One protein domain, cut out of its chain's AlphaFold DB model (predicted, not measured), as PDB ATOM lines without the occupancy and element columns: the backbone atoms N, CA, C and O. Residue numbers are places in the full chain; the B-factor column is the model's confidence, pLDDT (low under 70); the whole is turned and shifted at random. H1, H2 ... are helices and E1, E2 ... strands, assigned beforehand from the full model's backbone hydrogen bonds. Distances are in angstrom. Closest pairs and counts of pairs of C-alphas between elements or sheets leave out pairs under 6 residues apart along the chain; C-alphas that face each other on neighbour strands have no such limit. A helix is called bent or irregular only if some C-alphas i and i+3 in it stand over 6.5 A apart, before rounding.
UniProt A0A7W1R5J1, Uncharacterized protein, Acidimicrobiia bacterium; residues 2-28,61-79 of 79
ATOM      1  N   ARG A   2     196.477 236.027 139.292       64.88
ATOM      2  CA  ARG A   2     195.771 237.263 138.853       64.88
ATOM      3  C   ARG A   2     196.014 238.503 139.729       64.88
ATOM      4  O   ARG A   2     196.051 239.610 139.219       64.88
ATOM      5  N   GLN A   3     196.229 238.319 141.034       74.88
ATOM      6  CA  GLN A   3     196.544 239.423 141.954       74.88
ATOM      7  C   GLN A   3     197.966 239.995 141.781       74.88
ATOM      8  O   GLN A   3     198.200 241.143 142.134       74.88
ATOM      9  N   HIS A   4     198.910 239.218 141.233       75.00
ATOM     10  CA  HIS A   4     200.322 239.610 141.074       75.00
ATOM     11  C   HIS A   4     200.750 239.775 139.607       75.00
ATOM     12  O   HIS A   4     201.891 240.130 139.336       75.00
ATOM     13  N   GLY A   5     199.835 239.523 138.671       74.00
ATOM     14  CA  GLY A   5     200.012 239.683 137.234       74.00
ATOM     15  C   GLY A   5     198.645 239.964 136.612       74.00
ATOM     16  O   GLY A   5     197.989 239.015 136.187       74.00
ATOM     17  N   PRO A   6     198.175 241.225 136.630       76.56
ATOM     18  CA  PRO A   6     196.840 241.586 136.147       76.56
ATOM     19  C   PRO A   6     196.672 241.339 134.644       76.56
ATOM     20  O   PRO A   6     195.563 241.074 134.187       76.56
ATOM     21  N   ASP A   7     197.779 241.348 133.902       80.75
ATOM     22  CA  ASP A   7     197.818 241.049 132.471       80.75
ATOM     23  C   ASP A   7     197.820 239.536 132.179       80.75
ATOM     24  O   ASP A   7     197.624 239.122 131.036       80.75
ATOM     25  N   LEU A   8     197.992 238.692 133.207       83.75
ATOM     26  CA  LEU A   8     198.007 237.240 133.055       83.75
ATOM     27  C   LEU A   8     196.590 236.680 132.978       83.75
ATOM     28  O   LEU A   8     195.791 236.781 133.917       83.75
ATOM     29  N   THR A   9     196.320 235.962 131.894       84.81
ATOM     30  CA  THR A   9     195.093 235.180 131.746       84.81
ATOM     31  C   THR A   9     195.391 233.707 131.984       84.81
ATOM     32  O   THR A   9     196.292 233.132 131.382       84.81
ATOM     33  N   VAL A  10     194.619 233.093 132.882       84.12
ATOM     34  CA  VAL A  10     194.711 231.670 133.232       84.12
ATOM     35  C   VAL A  10     193.508 230.952 132.634       84.12
ATOM     36  O   VAL A  10     192.373 231.298 132.970       84.12
ATOM     37  N   VAL A  11     193.767 229.976 131.764       83.94
ATOM     38  CA  VAL A  11     192.758 229.220 131.017       83.94
ATOM     39  C   VAL A  11     192.854 227.737 131.398       83.94
ATOM     40  O   VAL A  11     193.816 227.074 130.999       83.94
ATOM     41  N   PRO A  12     191.902 227.197 132.177       81.94
ATOM     42  CA  PRO A  12     191.802 225.760 132.395       81.94
ATOM     43  C   PRO A  12     191.312 225.065 131.117       81.94
ATOM     44  O   PRO A  12     190.367 225.504 130.461       81.94
ATOM     45  N   VAL A  13     191.972 223.968 130.762       83.19
ATOM     46  CA  VAL A  13     191.717 223.174 129.562       83.19
ATOM     47  C   VAL A  13     191.508 221.724 129.963       83.19
ATOM     48  O   VAL A  13     192.391 221.081 130.542       83.19
ATOM     49  N   ASN A  14     190.341 221.190 129.617       81.88
ATOM     50  CA  ASN A  14     190.013 219.800 129.878       81.88
ATOM     51  C   ASN A  14     190.687 218.907 128.832       81.88
ATOM     52  O   ASN A  14     190.133 218.614 127.776       81.88
ATOM     53  N   THR A  15     191.918 218.488 129.129       79.31
ATOM     54  CA  THR A  15     192.614 217.429 128.392       79.31
ATOM     55  C   THR A  15     192.383 216.069 129.064       79.31
ATOM     56  O   THR A  15     192.047 215.992 130.246       79.31
ATOM     57  N   LEU A  16     192.515 214.973 128.313       76.38
ATOM     58  CA  LEU A  16     192.391 213.611 128.846       76.38
ATOM     59  C   LEU A  16     193.777 212.946 128.929       76.38
ATOM     60  O   LEU A  16     194.551 213.076 127.980       76.38
ATOM     61  N   PRO A  17     194.102 212.207 130.013       72.50
ATOM     62  CA  PRO A  17     193.284 211.959 131.211       72.50
ATOM     63  C   PRO A  17     193.370 213.070 132.283       72.50
ATOM     64  O   PRO A  17     192.557 213.118 133.207       72.50
ATOM     65  N   THR A  18     194.361 213.958 132.192       76.31
ATOM     66  CA  THR A  18     194.623 215.039 133.158       76.31
ATOM     67  C   THR A  18     194.201 216.387 132.596       76.31
ATOM     68  O   THR A  18     194.435 216.623 131.421       76.31
ATOM     69  N   GLY A  19     193.673 217.298 133.417       76.81
ATOM     70  CA  GLY A  19     193.477 218.696 133.011       76.81
ATOM     71  C   GLY A  19     194.810 219.439 132.846       76.81
ATOM     72  O   GLY A  19     195.805 219.075 133.475       76.81
ATOM     73  N   VAL A  20     194.827 220.478 132.011       84.75
ATOM     74  CA  VAL A  20     195.972 221.378 131.793       84.75
ATOM     75  C   VAL A  20     195.527 222.810 132.064       84.75
ATOM     76  O   VAL A  20     194.385 223.169 131.806       84.75
ATOM     77  N   VAL A  21     196.429 223.649 132.565       84.94
ATOM     78  CA  VAL A  21     196.204 225.092 132.669       84.94
ATOM     79  C   VAL A  21     197.181 225.800 131.742       84.94
ATOM     80  O   VAL A  21     198.386 225.567 131.815       84.94
ATOM     81  N   VAL A  22     196.661 226.668 130.880       84.38
ATOM     82  CA  VAL A  22     197.458 227.536 130.009       84.38
ATOM     83  C   VAL A  22     197.479 228.936 130.611       84.38
ATOM     84  O   VAL A  22     196.438 229.466 130.999       84.38
ATOM     85  N   VAL A  23     198.665 229.537 130.690       84.69
ATOM     86  CA  VAL A  23     198.843 230.929 131.116       84.69
ATOM     87  C   VAL A  23     199.332 231.735 129.917       84.69
ATOM     88  O   VAL A  23     200.316 231.353 129.288       84.69
ATOM     89  N   VAL A  24     198.637 232.825 129.599       84.38
ATOM     90  CA  VAL A  24     198.972 233.761 128.508       84.38
ATOM     91  C   VAL A  24     199.073 235.192 129.049       84.38
ATOM     92  O   VAL A  24     198.700 235.434 130.201       84.38
ATOM     93  N   GLY A  25     199.601 236.128 128.254       82.69
ATOM     94  CA  GLY A  25     199.878 237.503 128.685       82.69
ATOM     95  C   GLY A  25     201.189 237.679 129.454       82.69
ATOM     96  O   GLY A  25     201.324 238.634 130.215       82.69
ATOM     97  N   LEU A  26     202.147 236.752 129.319       85.19
ATOM     98  CA  LEU A  26     203.434 236.869 130.008       85.19
ATOM     99  C   LEU A  26     204.288 237.985 129.396       85.19
ATOM    100  O   LEU A  26     204.626 237.936 128.215       85.19
ATOM    101  N   ASP A  27     204.718 238.927 130.232       86.75
ATOM    102  CA  ASP A  27     205.792 239.863 129.906       86.75
ATOM    103  C   ASP A  27     207.157 239.222 130.235       86.75
ATOM    104  O   ASP A  27     207.444 238.990 131.414       86.75
ATOM    105  N   PRO A  28     208.023 238.944 129.239       86.12
ATOM    106  CA  PRO A  28     209.330 238.325 129.471       86.12
ATOM    107  C   PRO A  28     210.311 239.226 130.236       86.12
ATOM    108  O   PRO A  28     211.314 238.726 130.749       86.12
ATOM    109  N   ASP A  61     184.776 224.276 134.845       69.94
ATOM    110  CA  ASP A  61     185.297 225.533 134.289       69.94
ATOM    111  C   ASP A  61     186.235 225.323 133.087       69.94
ATOM    112  O   ASP A  61     186.651 226.289 132.440       69.94
ATOM    113  N   GLY A  62     186.640 224.077 132.817       68.69
ATOM    114  CA  GLY A  62     187.593 223.753 131.761       68.69
ATOM    115  C   GLY A  62     186.938 223.706 130.381       68.69
ATOM    116  O   GLY A  62     186.022 222.921 130.137       68.69
ATOM    117  N   GLY A  63     187.453 224.500 129.441       68.75
ATOM    118  CA  GLY A  63     187.011 224.446 128.043       68.75
ATOM    119  C   GLY A  63     187.440 223.154 127.335       68.75
ATOM    120  O   GLY A  63     188.397 222.493 127.757       68.75
ATOM    121  N   ASP A  64     186.765 222.812 126.229       71.50
ATOM    122  CA  ASP A  64     187.178 221.712 125.344       71.50
ATOM    123  C   ASP A  64     188.617 221.935 124.854       71.50
ATOM    124  O   ASP A  64     188.984 223.038 124.441       71.50
ATOM    125  N   GLN A  65     189.444 220.884 124.876       65.00
ATOM    126  CA  GLN A  65     190.857 220.964 124.496       65.00
ATOM    127  C   GLN A  65     191.089 221.594 123.118       65.00
ATOM    128  O   GLN A  65     192.047 222.352 122.941       65.00
ATOM    129  N   ARG A  66     190.249 221.281 122.131       64.50
ATOM    130  CA  ARG A  66     190.418 221.781 120.761       64.50
ATOM    131  C   ARG A  66     189.993 223.239 120.650       64.50
ATOM    132  O   ARG A  66     190.633 224.007 119.932       64.50
ATOM    133  N   GLU A  67     188.955 223.628 121.379       65.31
ATOM    134  CA  GLU A  67     188.450 224.999 121.383       65.31
ATOM    135  C   GLU A  67     189.341 225.950 122.197       65.31
ATOM    136  O   GLU A  67     189.606 227.078 121.769       65.31
ATOM    137  N   ALA A  68     189.879 225.480 123.323       65.06
ATOM    138  CA  ALA A  68     190.742 226.266 124.195       65.06
ATOM    139  C   ALA A  68     192.074 226.623 123.523       65.06
ATOM    140  O   ALA A  68     192.487 227.783 123.555       65.06
ATOM    141  N   VAL A  69     192.716 225.659 122.849       62.94
ATOM    142  CA  VAL A  69     193.946 225.908 122.076       62.94
ATOM    143  C   VAL A  69     193.677 226.906 120.947       62.94
ATOM    144  O   VAL A  69     194.450 227.841 120.752       62.94
ATOM    145  N   ALA A  70     192.557 226.760 120.235       60.78
ATOM    146  CA  ALA A  70     192.208 227.653 119.135       60.78
ATOM    147  C   ALA A  70     191.894 229.087 119.597       60.78
ATOM    148  O   ALA A  70     192.203 230.032 118.872       60.78
ATOM    149  N   THR A  71     191.291 229.260 120.774       62.47
ATOM    150  CA  THR A  71     190.878 230.571 121.302       62.47
ATOM    151  C   THR A  71     192.018 231.295 122.017       62.47
ATOM    152  O   THR A  71     192.228 232.479 121.757       62.47
ATOM    153  N   ALA A  72     192.807 230.593 122.840       59.19
ATOM    154  CA  ALA A  72     193.957 231.176 123.536       59.19
ATOM    155  C   ALA A  72     195.034 231.666 122.553       59.19
ATOM    156  O   ALA A  72     195.549 232.769 122.698       59.19
ATOM    157  N   ILE A  73     195.313 230.889 121.498       58.25
ATOM    158  CA  ILE A  73     196.267 231.284 120.452       58.25
ATOM    159  C   ILE A  73     195.744 232.485 119.652       58.25
ATOM    160  O   ILE A  73     196.505 233.388 119.316       58.25
ATOM    161  N   ARG A  74     194.442 232.523 119.344       56.88
ATOM    162  CA  ARG A  74     193.855 233.573 118.497       56.88
ATOM    163  C   ARG A  74     193.699 234.911 119.225       56.88
ATOM    164  O   ARG A  74     193.818 235.939 118.573       56.88
ATOM    165  N   GLY A  75     193.452 234.909 120.537       57.81
ATOM    166  CA  GLY A  75     193.404 236.134 121.346       57.81
ATOM    167  C   GLY A  75     194.770 236.808 121.506       57.81
ATOM    168  O   GLY A  75     194.840 238.033 121.515       57.81
ATOM    169  N   GLU A  76     195.841 236.012 121.549       54.66
ATOM    170  CA  GLU A  76     197.204 236.506 121.767       54.66
ATOM    171  C   GLU A  76     197.938 236.857 120.463       54.66
ATOM    172  O   GLU A  76     198.696 237.818 120.432       54.66
ATOM    173  N   LEU A  77     197.677 236.139 119.359       48.34
ATOM    174  CA  LEU A  77     198.227 236.463 118.028       48.34
ATOM    175  C   LEU A  77     197.514 237.630 117.322       48.34
ATOM    176  O   LEU A  77     197.979 238.082 116.279       48.34
ATOM    177  N   ALA A  78     196.362 238.071 117.831       49.28
ATOM    178  CA  ALA A  78     195.604 239.193 117.272       49.28
ATOM    179  C   ALA A  78     195.957 240.553 117.909       49.28
ATOM    180  O   ALA A  78     195.298 241.548 117.594       49.28
ATOM    181  N   ARG A  79     196.957 240.594 118.800       47.75
ATOM    182  CA  ARG A  79     197.527 241.817 119.383       47.75
ATOM    183  C   ARG A  79     198.881 242.150 118.773       47.75
ATOM    184  O   ARG A  79     199.644 241.206 118.476       47.75
TER     185      ARG A  79
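Overview. This is residues 2 to 28 and 61 to 79 of the 79 residues of an uncharacterized protein of Acidimicrobiia bacterium (UniProt A0A7W1R5J1). A single helix, H1, lies lengthwise over one face of a two-stranded hairpin, E1 and E2, so that the parts make a small two-layer pile with no further layer beyond the hairpin. Residues 2 to 5, before E1, fold away on the side of the hairpin opposite to H1, and the short stretch before H1 pairs beside the end of E1. The printed part has 46 residues with two named strands and one named helix, in the order E1, E2, H1; the sheet has the order E1, E2, antiparallel, and the class is mixed, helices and strands. The whole is only just compact, close to loose, with a radius of gyration of the C-alphas of 11.3 A, and its rounded outline spans 30 by 24 by 18 A.

Arrangement. The strands E1, residues 9 to 14, and E2, residues 20 to 24, form a hairpin of antiparallel neighbours, with 156 degrees between their N-to-C directions. Their C-alphas 12 and 21 face each other at 4.5 A. Across the pair, N 13 and O 20 are within hydrogen-bond range at 2.7 A, as are N 11 and O 22 at 2.8 A. Residues 63 to 64 make a short parallel pairing with residues 13 to 14 of E1. The helix H1, residues 65 to 77, has its centre 10.2 A from that of E1, and their closest C-alphas are those of Asn 14 and Gln 65, at 5.6 A. The centres of H1 and E2 are 10.6 A apart, and their closest C-alphas are those of Val 24 and Glu 76, at 7.5 A. In H1 every O i to N i+4 pair is within hydrogen-bond range.

Along the chain. E1 runs from Thr 9, with its C-alpha at (195.093, 235.180, 131.746), to Asn 14, a length of 16.3 A. E2 runs from Val 20 to Val 24, 13.2 A. H1 has 13 residues, from Gln 65, with its C-alpha at (190.857, 220.964, 124.496), to Leu 77, with its C-alpha at (198.227, 236.463, 118.028), 18.3 A away. H1 is not bent.

Size, cuts and confidence. The two C-alphas farthest apart are those of Pro 17 and Arg 79, at 32.4 A. Residue 79 is the chain's last residue. The link from E1 to E2 is tight, with 5 residues between them. Residues 29 to 60 are not printed; the link from E2 to H1 runs across this cut, and C-alphas 28 and 61 are 27.6 A apart. The mean pLDDT of the printed part is 72.4, and the model's confidence is low, under 70, at residue 2, residues 61 to 63 and residues 65 to 79.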